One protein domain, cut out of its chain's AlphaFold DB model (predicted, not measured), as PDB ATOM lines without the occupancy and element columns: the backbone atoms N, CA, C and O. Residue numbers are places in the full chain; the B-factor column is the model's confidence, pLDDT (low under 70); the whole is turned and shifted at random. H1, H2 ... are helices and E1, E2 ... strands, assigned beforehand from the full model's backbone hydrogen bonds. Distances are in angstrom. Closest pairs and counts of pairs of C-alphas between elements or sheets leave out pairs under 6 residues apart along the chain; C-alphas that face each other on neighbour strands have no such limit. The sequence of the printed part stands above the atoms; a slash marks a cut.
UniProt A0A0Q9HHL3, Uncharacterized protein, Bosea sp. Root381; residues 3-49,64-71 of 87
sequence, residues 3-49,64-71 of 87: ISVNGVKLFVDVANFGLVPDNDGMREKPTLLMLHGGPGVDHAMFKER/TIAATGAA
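Overview. This is residues 3 to 49 and 64 to 71 of the 87 residues of an uncharacterized protein of Bosea sp. Root381 (UniProt A0A0Q9HHL3). A small, strongly twisted and curled sheet of four strands, E1, E2, E6 and E5, has the short helix H1 over one face, and the hairpin of E3 and E4 reaches away from the sheet as a thin arm that makes much of the length. The printed part has 55 residues, with six named strands and one named helix in the order E1, E2, E3, E4, E5, H1, E6. The larger sheet is mixed, in the order E1, E2, E6, E5, while E3 and E4 form an antiparallel sheet of two; the class is mostly strand. The whole is loose, with a radius of gyration of the C-alphas of 14.1 A, and flat, spanning 45 by 28 by 13 A.

Along the chain. In the larger sheet, E2, residues 8 to 15, is the longest strand at 22.1 A, and E6, residues 64 to 70, measures 20.0 A and ends at C-alpha 70 at (19.551, 30.863, -39.282). E1, residues 3 to 5, begins at C-alpha 3 at (14.502, 22.522, -35.070) and measures 6.5 A; E5, residues 31 to 35, measures 13.0 A. H1, residues 43 to 46, measures 5.7 A. E3, residues 19 to 22, measures 9.1 A, and E4, residues 25 to 28, measures 10.0 A, beginning at C-alpha 25 at (-13.275, 10.062, -37.149).

Arrangement. The inner strands E2 and E6 are antiparallel at 156 degrees, with N 11 and O 68 within hydrogen-bond range at 2.8 A and N 66 and O 13 at 2.9 A. E6 and the edge strand E5 are parallel at 35 degrees, with N 65 and O 32 at 2.8 A. E1, the other edge strand, forms a hairpin with E2, antiparallel at 130 degrees, with N 5 and O 8 at 2.9 A. H1 is on this sheet, over E6, at a height of 7.7 A; the closest C-alphas of H1 and E6 are those of His 43 and Ala 66, 5.6 A apart. H1 is too short for an O i to N i+4 pair, but its one O i to N i+3 pair is within range. E3 and E4 form a hairpin, antiparallel at 136 degrees, with N 20 and O 27 at 2.9 A. E4 runs on into E5 across a break of 2 residues, at 27 degrees. E3 is apart from E2, E5 and E6.

Size, cuts and confidence. The two C-alphas farthest apart, those of Asp 24 and Gly 40, are 45.5 A apart. Residues 50 to 63 are cut out, and C-alphas 49 and 64 are 13.0 A apart across the cut. Of the links that are printed whole, E5 to H1 is short and the others are tight. The mean pLDDT of the printed part is 79.5; residues 37 to 42, 45 to 49, 67 and 69 to 71 are under 70.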
ATOM      1  N   ILE A   3      14.079  23.875 -34.673       91.88
ATOM      2  CA  ILE A   3      14.502  22.522 -35.070       91.88
ATOM      3  C   ILE A   3      15.924  22.541 -35.637       91.88
ATOM      4  O   ILE A   3      16.357  23.549 -36.192       91.88
ATOM      5  N   SER A   4      16.660  21.438 -35.490       93.44
ATOM      6  CA  SER A   4      17.997  21.277 -36.081       93.44
ATOM      7  C   SER A   4      17.929  20.307 -37.254       93.44
ATOM      8  O   SER A   4      17.512  19.166 -37.078       93.44
ATOM      9  N   VAL A   5      18.344  20.753 -38.439       91.38
ATOM     10  CA  VAL A   5      18.361  19.953 -39.671       91.38
ATOM     11  C   VAL A   5      19.712  20.151 -40.344       91.38
ATOM     12  O   VAL A   5      20.098  21.284 -40.615       91.38
ATOM     13  N   ASN A   6      20.453  19.067 -40.587       93.19
ATOM     14  CA  ASN A   6      21.771  19.103 -41.244       93.19
ATOM     15  C   ASN A   6      22.755  20.125 -40.630       93.19
ATOM     16  O   ASN A   6      23.470  20.822 -41.342       93.19
ATOM     17  N   GLY A   7      22.757  20.261 -39.299       91.12
ATOM     18  CA  GLY A   7      23.616  21.218 -38.583       91.12
ATOM     19  C   GLY A   7      23.142  22.678 -38.617       91.12
ATOM     20  O   GLY A   7      23.773  23.535 -37.997       91.12
ATOM     21  N   VAL A   8      22.020  22.974 -39.277       89.75
ATOM     22  CA  VAL A   8      21.403  24.305 -39.336       89.75
ATOM     23  C   VAL A   8      20.219  24.374 -38.379       89.75
ATOM     24  O   VAL A   8      19.428  23.437 -38.270       89.75
ATOM     25  N   LYS A   9      20.077  25.506 -37.684       89.50
ATOM     26  CA  LYS A   9      18.918  25.781 -36.832       89.50
ATOM     27  C   LYS A   9      17.846  26.513 -37.638       89.50
ATOM     28  O   LYS A   9      18.102  27.592 -38.173       89.50
ATOM     29  N   LEU A  10      16.652  25.930 -37.709       87.56
ATOM     30  CA  LEU A  10      15.488  26.509 -38.376       87.56
ATOM     31  C   LEU A  10      14.461  26.954 -37.339       87.56
ATOM     32  O   LEU A  10      14.042  26.167 -36.486       87.56
ATOM     33  N   PHE A  11      14.026  28.203 -37.442       85.88
ATOM     34  CA  PHE A  11      12.855  28.703 -36.738       85.88
ATOM     35  C   PHE A  11      11.625  28.405 -37.590       85.88
ATOM     36  O   PHE A  11      11.558  28.806 -38.749       85.88
ATOM     37  N   VAL A  12      10.685  27.659 -37.023       86.44
ATOM     38  CA  VAL A  12       9.491  27.165 -37.706       86.44
ATOM     39  C   VAL A  12       8.250  27.581 -36.933       86.44
ATOM     40  O   VAL A  12       8.172  27.339 -35.727       86.44
ATOM     41  N   ASP A  13       7.265  28.123 -37.632       85.44
ATOM     42  CA  ASP A  13       5.915  28.341 -37.122       85.44
ATOM     43  C   ASP A  13       4.959  27.347 -37.787       85.44
ATOM     44  O   ASP A  13       4.998  27.137 -39.000       85.44
ATOM     45  N   VAL A  14       4.097  26.724 -36.981       86.75
ATOM     46  CA  VAL A  14       3.018  25.851 -37.457       86.75
ATOM     47  C   VAL A  14       1.700  26.549 -37.172       86.75
ATOM     48  O   VAL A  14       1.455  26.985 -36.044       86.75
ATOM     49  N   ALA A  15       0.863  26.664 -38.193       85.38
ATOM     50  CA  ALA A  15      -0.455  27.261 -38.112       85.38
ATOM     51  C   ALA A  15      -1.541  26.231 -38.443       85.38
ATOM     52  O   ALA A  15      -1.348  25.308 -39.242       85.38
ATOM     53  N   ASN A  16      -2.715  26.453 -37.841       83.62
ATOM     54  CA  ASN A  16      -3.918  25.634 -37.986       83.62
ATOM     55  C   ASN A  16      -3.767  24.214 -37.389       83.62
ATOM     56  O   ASN A  16      -2.709  23.807 -36.916       83.62
ATOM     57  N   PHE A  17      -4.875  23.468 -37.363       87.25
ATOM     58  CA  PHE A  17      -4.894  22.085 -36.888       87.25
ATOM     59  C   PHE A  17      -4.529  21.109 -38.008       87.25
ATOM     60  O   PHE A  17      -5.011  21.273 -39.133       87.25
ATOM     61  N   GLY A  18      -3.737  20.089 -37.654       87.19
ATOM     62  CA  GLY A  18      -3.355  18.956 -38.508       87.19
ATOM     63  C   GLY A  18      -4.494  17.990 -38.818       87.19
ATOM     64  O   GLY A  18      -4.506  17.360 -39.870       87.19
ATOM     65  N   LEU A  19      -5.475  17.908 -37.921       89.69
ATOM     66  CA  LEU A  19      -6.636  17.036 -38.039       89.69
ATOM     67  C   LEU A  19      -7.916  17.870 -38.098       89.69
ATOM     68  O   LEU A  19      -8.023  18.915 -37.449       89.69
ATOM     69  N   VAL A  20      -8.902  17.378 -38.839       89.38
ATOM     70  CA  VAL A  20     -10.275  17.895 -38.844       89.38
ATOM     71  C   VAL A  20     -11.262  16.763 -38.595       89.38
ATOM     72  O   VAL A  20     -10.988  15.637 -39.010       89.38
ATOM     73  N   PRO A  21     -12.400  17.033 -37.941       90.81
ATOM     74  CA  PRO A  21     -13.487  16.065 -37.879       90.81
ATOM     75  C   PRO A  21     -13.936  15.664 -39.290       90.81
ATOM     76  O   PRO A  21     -14.108  16.528 -40.154       90.81
ATOM     77  N   ASP A  22     -14.123  14.368 -39.508       88.62
ATOM     78  CA  ASP A  22     -14.666  13.789 -40.734       88.62
ATOM     79  C   ASP A  22     -15.550  12.596 -40.375       88.62
ATOM     80  O   ASP A  22     -15.038  11.596 -39.884       88.62
ATOM     81  N   ASN A  23     -16.861  12.729 -40.602       86.00
ATOM     82  CA  ASN A  23     -17.907  11.745 -40.298       86.00
ATOM     83  C   ASN A  23     -17.673  10.974 -38.984       86.00
ATOM     84  O   ASN A  23     -18.019  11.476 -37.917       86.00
ATOM     85  N   ASP A  24     -17.053   9.795 -39.067       87.00
ATOM     86  CA  ASP A  24     -16.847   8.864 -37.954       87.00
ATOM     87  C   ASP A  24     -15.434   8.921 -37.339       87.00
ATOM     88  O   ASP A  24     -15.035   8.034 -36.584       87.00
ATOM     89  N   GLY A  25     -14.641   9.950 -37.648       89.69
ATOM     90  CA  GLY A  25     -13.275  10.062 -37.149       89.69
ATOM     91  C   GLY A  25     -12.607  11.417 -37.359       89.69
ATOM     92  O   GLY A  25     -13.233  12.449 -37.599       89.69
ATOM     93  N   MET A  26     -11.284  11.412 -37.221       93.12
ATOM     94  CA  MET A  26     -10.433  12.564 -37.505       93.12
ATOM     95  C   MET A  26      -9.671  12.296 -38.799       93.12
ATOM     96  O   MET A  26      -8.996  11.275 -38.917       93.12
ATOM     97  N   ARG A  27      -9.745  13.222 -39.754       92.00
ATOM     98  CA  ARG A  27      -8.991  13.162 -41.007       92.00
ATOM     99  C   ARG A  27      -7.798  14.106 -40.962       92.00
ATOM    100  O   ARG A  27      -7.925  15.268 -40.573       92.00
ATOM    101  N   GLU A  28      -6.651  13.621 -41.424       92.31
ATOM    102  CA  GLU A  28      -5.448  14.432 -41.594       92.31
ATOM    103  C   GLU A  28      -5.590  15.411 -42.763       92.31
ATOM    104  O   GLU A  28      -6.091  15.087 -43.847       92.31
ATOM    105  N   LYS A  29      -5.174  16.652 -42.522       90.50
ATOM    106  CA  LYS A  29      -5.090  17.685 -43.544       90.50
ATOM    107  C   LYS A  29      -3.719  17.647 -44.216       90.50
ATOM    108  O   LYS A  29      -2.713  17.528 -43.517       90.50
ATOM    109  N   PRO A  30      -3.650  17.849 -45.543       87.81
ATOM    110  CA  PRO A  30      -2.375  18.011 -46.228       87.81
ATOM    111  C   PRO A  30      -1.556  19.149 -45.606       87.81
ATOM    112  O   PRO A  30      -2.094  20.199 -45.245       87.81
ATOM    113  N   THR A  31      -0.247  18.933 -45.481       89.88
ATOM    114  CA  THR A  31       0.687  19.921 -44.933       89.88
ATOM    115  C   THR A  31       1.302  20.745 -46.060       89.88
ATOM    116  O   THR A  31       1.865  20.199 -47.005       89.88
ATOM    117  N   LEU A  32       1.206  22.067 -45.955       86.50
ATOM    118  CA  LEU A  32       1.785  23.042 -46.865       86.50
ATOM    119  C   LEU A  32       3.017  23.672 -46.218       86.50
ATOM    120  O   LEU A  32       2.923  24.261 -45.143       86.50
ATOM    121  N   LEU A  33       4.161  23.580 -46.893       86.31
ATOM    122  CA  LEU A  33       5.392  24.245 -46.479       86.31
ATOM    123  C   LEU A  33       5.536  25.586 -47.207       86.31
ATOM    124  O   LEU A  33       5.558  25.633 -48.435       86.31
ATOM    125  N   MET A  34       5.668  26.669 -46.448       82.69
ATOM    126  CA  MET A  34       5.929  28.018 -46.939       82.69
ATOM    127  C   MET A  34       7.369  28.416 -46.616       82.69
ATOM    128  O   MET A  34       7.772  28.505 -45.455       82.69
ATOM    129  N   LEU A  35       8.146  28.666 -47.668       83.81
ATOM    130  CA  LEU A  35       9.539  29.082 -47.584       83.81
ATOM    131  C   LEU A  35       9.676  30.488 -48.175       83.81
ATOM    132  O   LEU A  35       9.257  30.730 -49.305       83.81
ATOM    133  N   HIS A  36      10.259  31.416 -47.418       77.50
ATOM    134  CA  HIS A  36      10.595  32.739 -47.946       77.50
ATOM    135  C   HIS A  36      11.881  32.668 -48.789       77.50
ATOM    136  O   HIS A  36      12.781  31.878 -48.515       77.50
ATOM    137  N   GLY A  37      11.970  33.496 -49.832       67.69
ATOM    138  CA  GLY A  37      12.995  33.376 -50.879       67.69
ATOM    139  C   GLY A  37      14.391  33.925 -50.557       67.69
ATOM    140  O   GLY A  37      15.246  33.909 -51.437       67.69
ATOM    141  N   GLY A  38      14.654  34.437 -49.351       66.56
ATOM    142  CA  GLY A  38      15.959  35.032 -49.051       66.56
ATOM    143  C   GLY A  38      16.072  35.729 -47.692       66.56
ATOM    144  O   GLY A  38      15.081  35.826 -46.962       66.56
ATOM    145  N   PRO A  39      17.286  36.186 -47.335       67.94
ATOM    146  CA  PRO A  39      17.581  36.825 -46.055       67.94
ATOM    147  C   PRO A  39      16.921  38.208 -45.938       67.94
ATOM    148  O   PRO A  39      16.853  38.956 -46.908       67.94
ATOM    149  N   GLY A  40      16.454  38.556 -44.735       65.94
ATOM    150  CA  GLY A  40      15.832  39.856 -44.434       65.94
ATOM    151  C   GLY A  40      14.301  39.856 -44.405       65.94
ATOM    152  O   GLY A  40      13.706  40.829 -43.952       65.94
ATOM    153  N   VAL A  41      13.663  38.760 -44.817       63.66
ATOM    154  CA  VAL A  41      12.228  38.521 -44.628       63.66
ATOM    155  C   VAL A  41      12.088  37.279 -43.763       63.66
ATOM    156  O   VAL A  41      12.699  36.258 -44.065       63.66
ATOM    157  N   ASP A  42      11.339  37.368 -42.669       66.88
ATOM    158  CA  ASP A  42      11.023  36.213 -41.836       66.88
ATOM    159  C   ASP A  42       9.676  35.591 -42.244       66.88
ATOM    160  O   ASP A  42       8.925  36.097 -43.084       66.88
ATOM    161  N   HIS A  43       9.364  34.446 -41.648       73.19
ATOM    162  CA  HIS A  43       8.120  33.723 -41.887       73.19
ATOM    163  C   HIS A  43       6.868  34.427 -41.328       73.19
ATOM    164  O   HIS A  43       5.761  33.928 -41.544       73.19
ATOM    165  N   ALA A  44       6.983  35.580 -40.651       70.38
ATOM    166  CA  ALA A  44       5.828  36.284 -40.090       70.38
ATOM    167  C   ALA A  44       4.866  36.791 -41.175       70.38
ATOM    168  O   ALA A  44       3.671  36.923 -40.915       70.38
ATOM    169  N   MET A  45       5.352  36.996 -42.405       66.38
ATOM    170  CA  MET A  45       4.522  37.376 -43.558       66.38
ATOM    171  C   MET A  45       3.469  36.320 -43.921       66.38
ATOM    172  O   MET A  45       2.455  36.647 -44.533       66.38
ATOM    173  N   PHE A  46       3.684  35.063 -43.522       66.44
ATOM    174  CA  PHE A  46       2.760  33.953 -43.768       66.44
ATOM    175  C   PHE A  46       1.774  33.717 -42.624       66.44
ATOM    176  O   PHE A  46       0.950  32.806 -42.693       66.44
ATOM    177  N   LYS A  47       1.841  34.513 -41.553       67.25
ATOM    178  CA  LYS A  47       0.964  34.329 -40.403       67.25
ATOM    179  C   LYS A  47      -0.458  34.736 -40.780       67.25
ATOM    180  O   LYS A  47      -0.726  35.896 -41.092       67.25
ATOM    181  N   GLU A  48      -1.368  33.767 -40.768       64.94
ATOM    182  CA  GLU A  48      -2.763  34.005 -41.126       64.94
ATOM    183  C   GLU A  48      -3.397  35.028 -40.170       64.94
ATOM    184  O   GLU A  48      -3.310  34.912 -38.945       64.94
ATOM    185  N   ARG A  49      -4.078  36.034 -40.729       57.28
ATOM    186  CA  ARG A  49      -4.998  36.870 -39.950       57.28
ATOM    187  C   ARG A  49      -6.244  36.048 -39.610       57.28
ATOM    188  O   ARG A  49      -6.663  35.246 -40.447       57.28
ATOM    189  N   THR A  64      -0.456  24.655 -42.275       71.94
ATOM    190  CA  THR A  64       0.612  25.503 -42.824       71.94
ATOM    191  C   THR A  64       1.835  25.472 -41.915       71.94
ATOM    192  O   THR A  64       1.732  25.723 -40.716       71.94
ATOM    193  N   ILE A  65       3.001  25.186 -42.485       70.62
ATOM    194  CA  ILE A  65       4.306  25.255 -41.825       70.62
ATOM    195  C   ILE A  65       5.120  26.332 -42.529       70.62
ATOM    196  O   ILE A  65       5.326  26.246 -43.734       70.62
ATOM    197  N   ALA A  66       5.616  27.322 -41.797       71.00
ATOM    198  CA  ALA A  66       6.488  28.358 -42.338       71.00
ATOM    199  C   ALA A  66       7.859  28.306 -41.653       71.00
ATOM    200  O   ALA A  66       7.927  28.124 -40.438       71.00
ATOM    201  N   ALA A  67       8.950  28.437 -42.415       67.69
ATOM    202  CA  ALA A  67      10.309  28.249 -41.900       67.69
ATOM    203  C   ALA A  67      11.270  29.382 -42.293       67.69
ATOM    204  O   ALA A  67      11.277  29.832 -43.437       67.69
ATOM    205  N   THR A  68      12.130  29.771 -41.348       70.94
ATOM    206  CA  THR A  68      13.298  30.645 -41.537       70.94
ATOM    207  C   THR A  68      14.556  29.941 -41.050       70.94
ATOM    208  O   THR A  68      14.625  29.482 -39.908       70.94
ATOM    209  N   GLY A  69      15.579  29.883 -41.901       54.19
ATOM    210  CA  GLY A  69      16.888  29.357 -41.527       54.19
ATOM    211  C   GLY A  69      17.793  30.428 -40.932       54.19
ATOM    212  O   GLY A  69      17.993  31.476 -41.537       54.19
ATOM    213  N   ALA A  70      18.390  30.138 -39.776       55.41
ATOM    214  CA  ALA A  70      19.551  30.863 -39.282       55.41
ATOM    215  C   ALA A  70      20.797  30.032 -39.605       55.41
ATOM    216  O   ALA A  70      21.221  29.177 -38.821       55.41
ATOM    217  N   ALA A  71      21.385  30.261 -40.778       46.38
ATOM    218  CA  ALA A  71      22.753  29.828 -41.007       46.38
ATOM    219  C   ALA A  71      23.642  30.719 -40.132       46.38
ATOM    220  O   ALA A  71      23.738  31.923 -40.368       46.38
TER     221      ALA A  71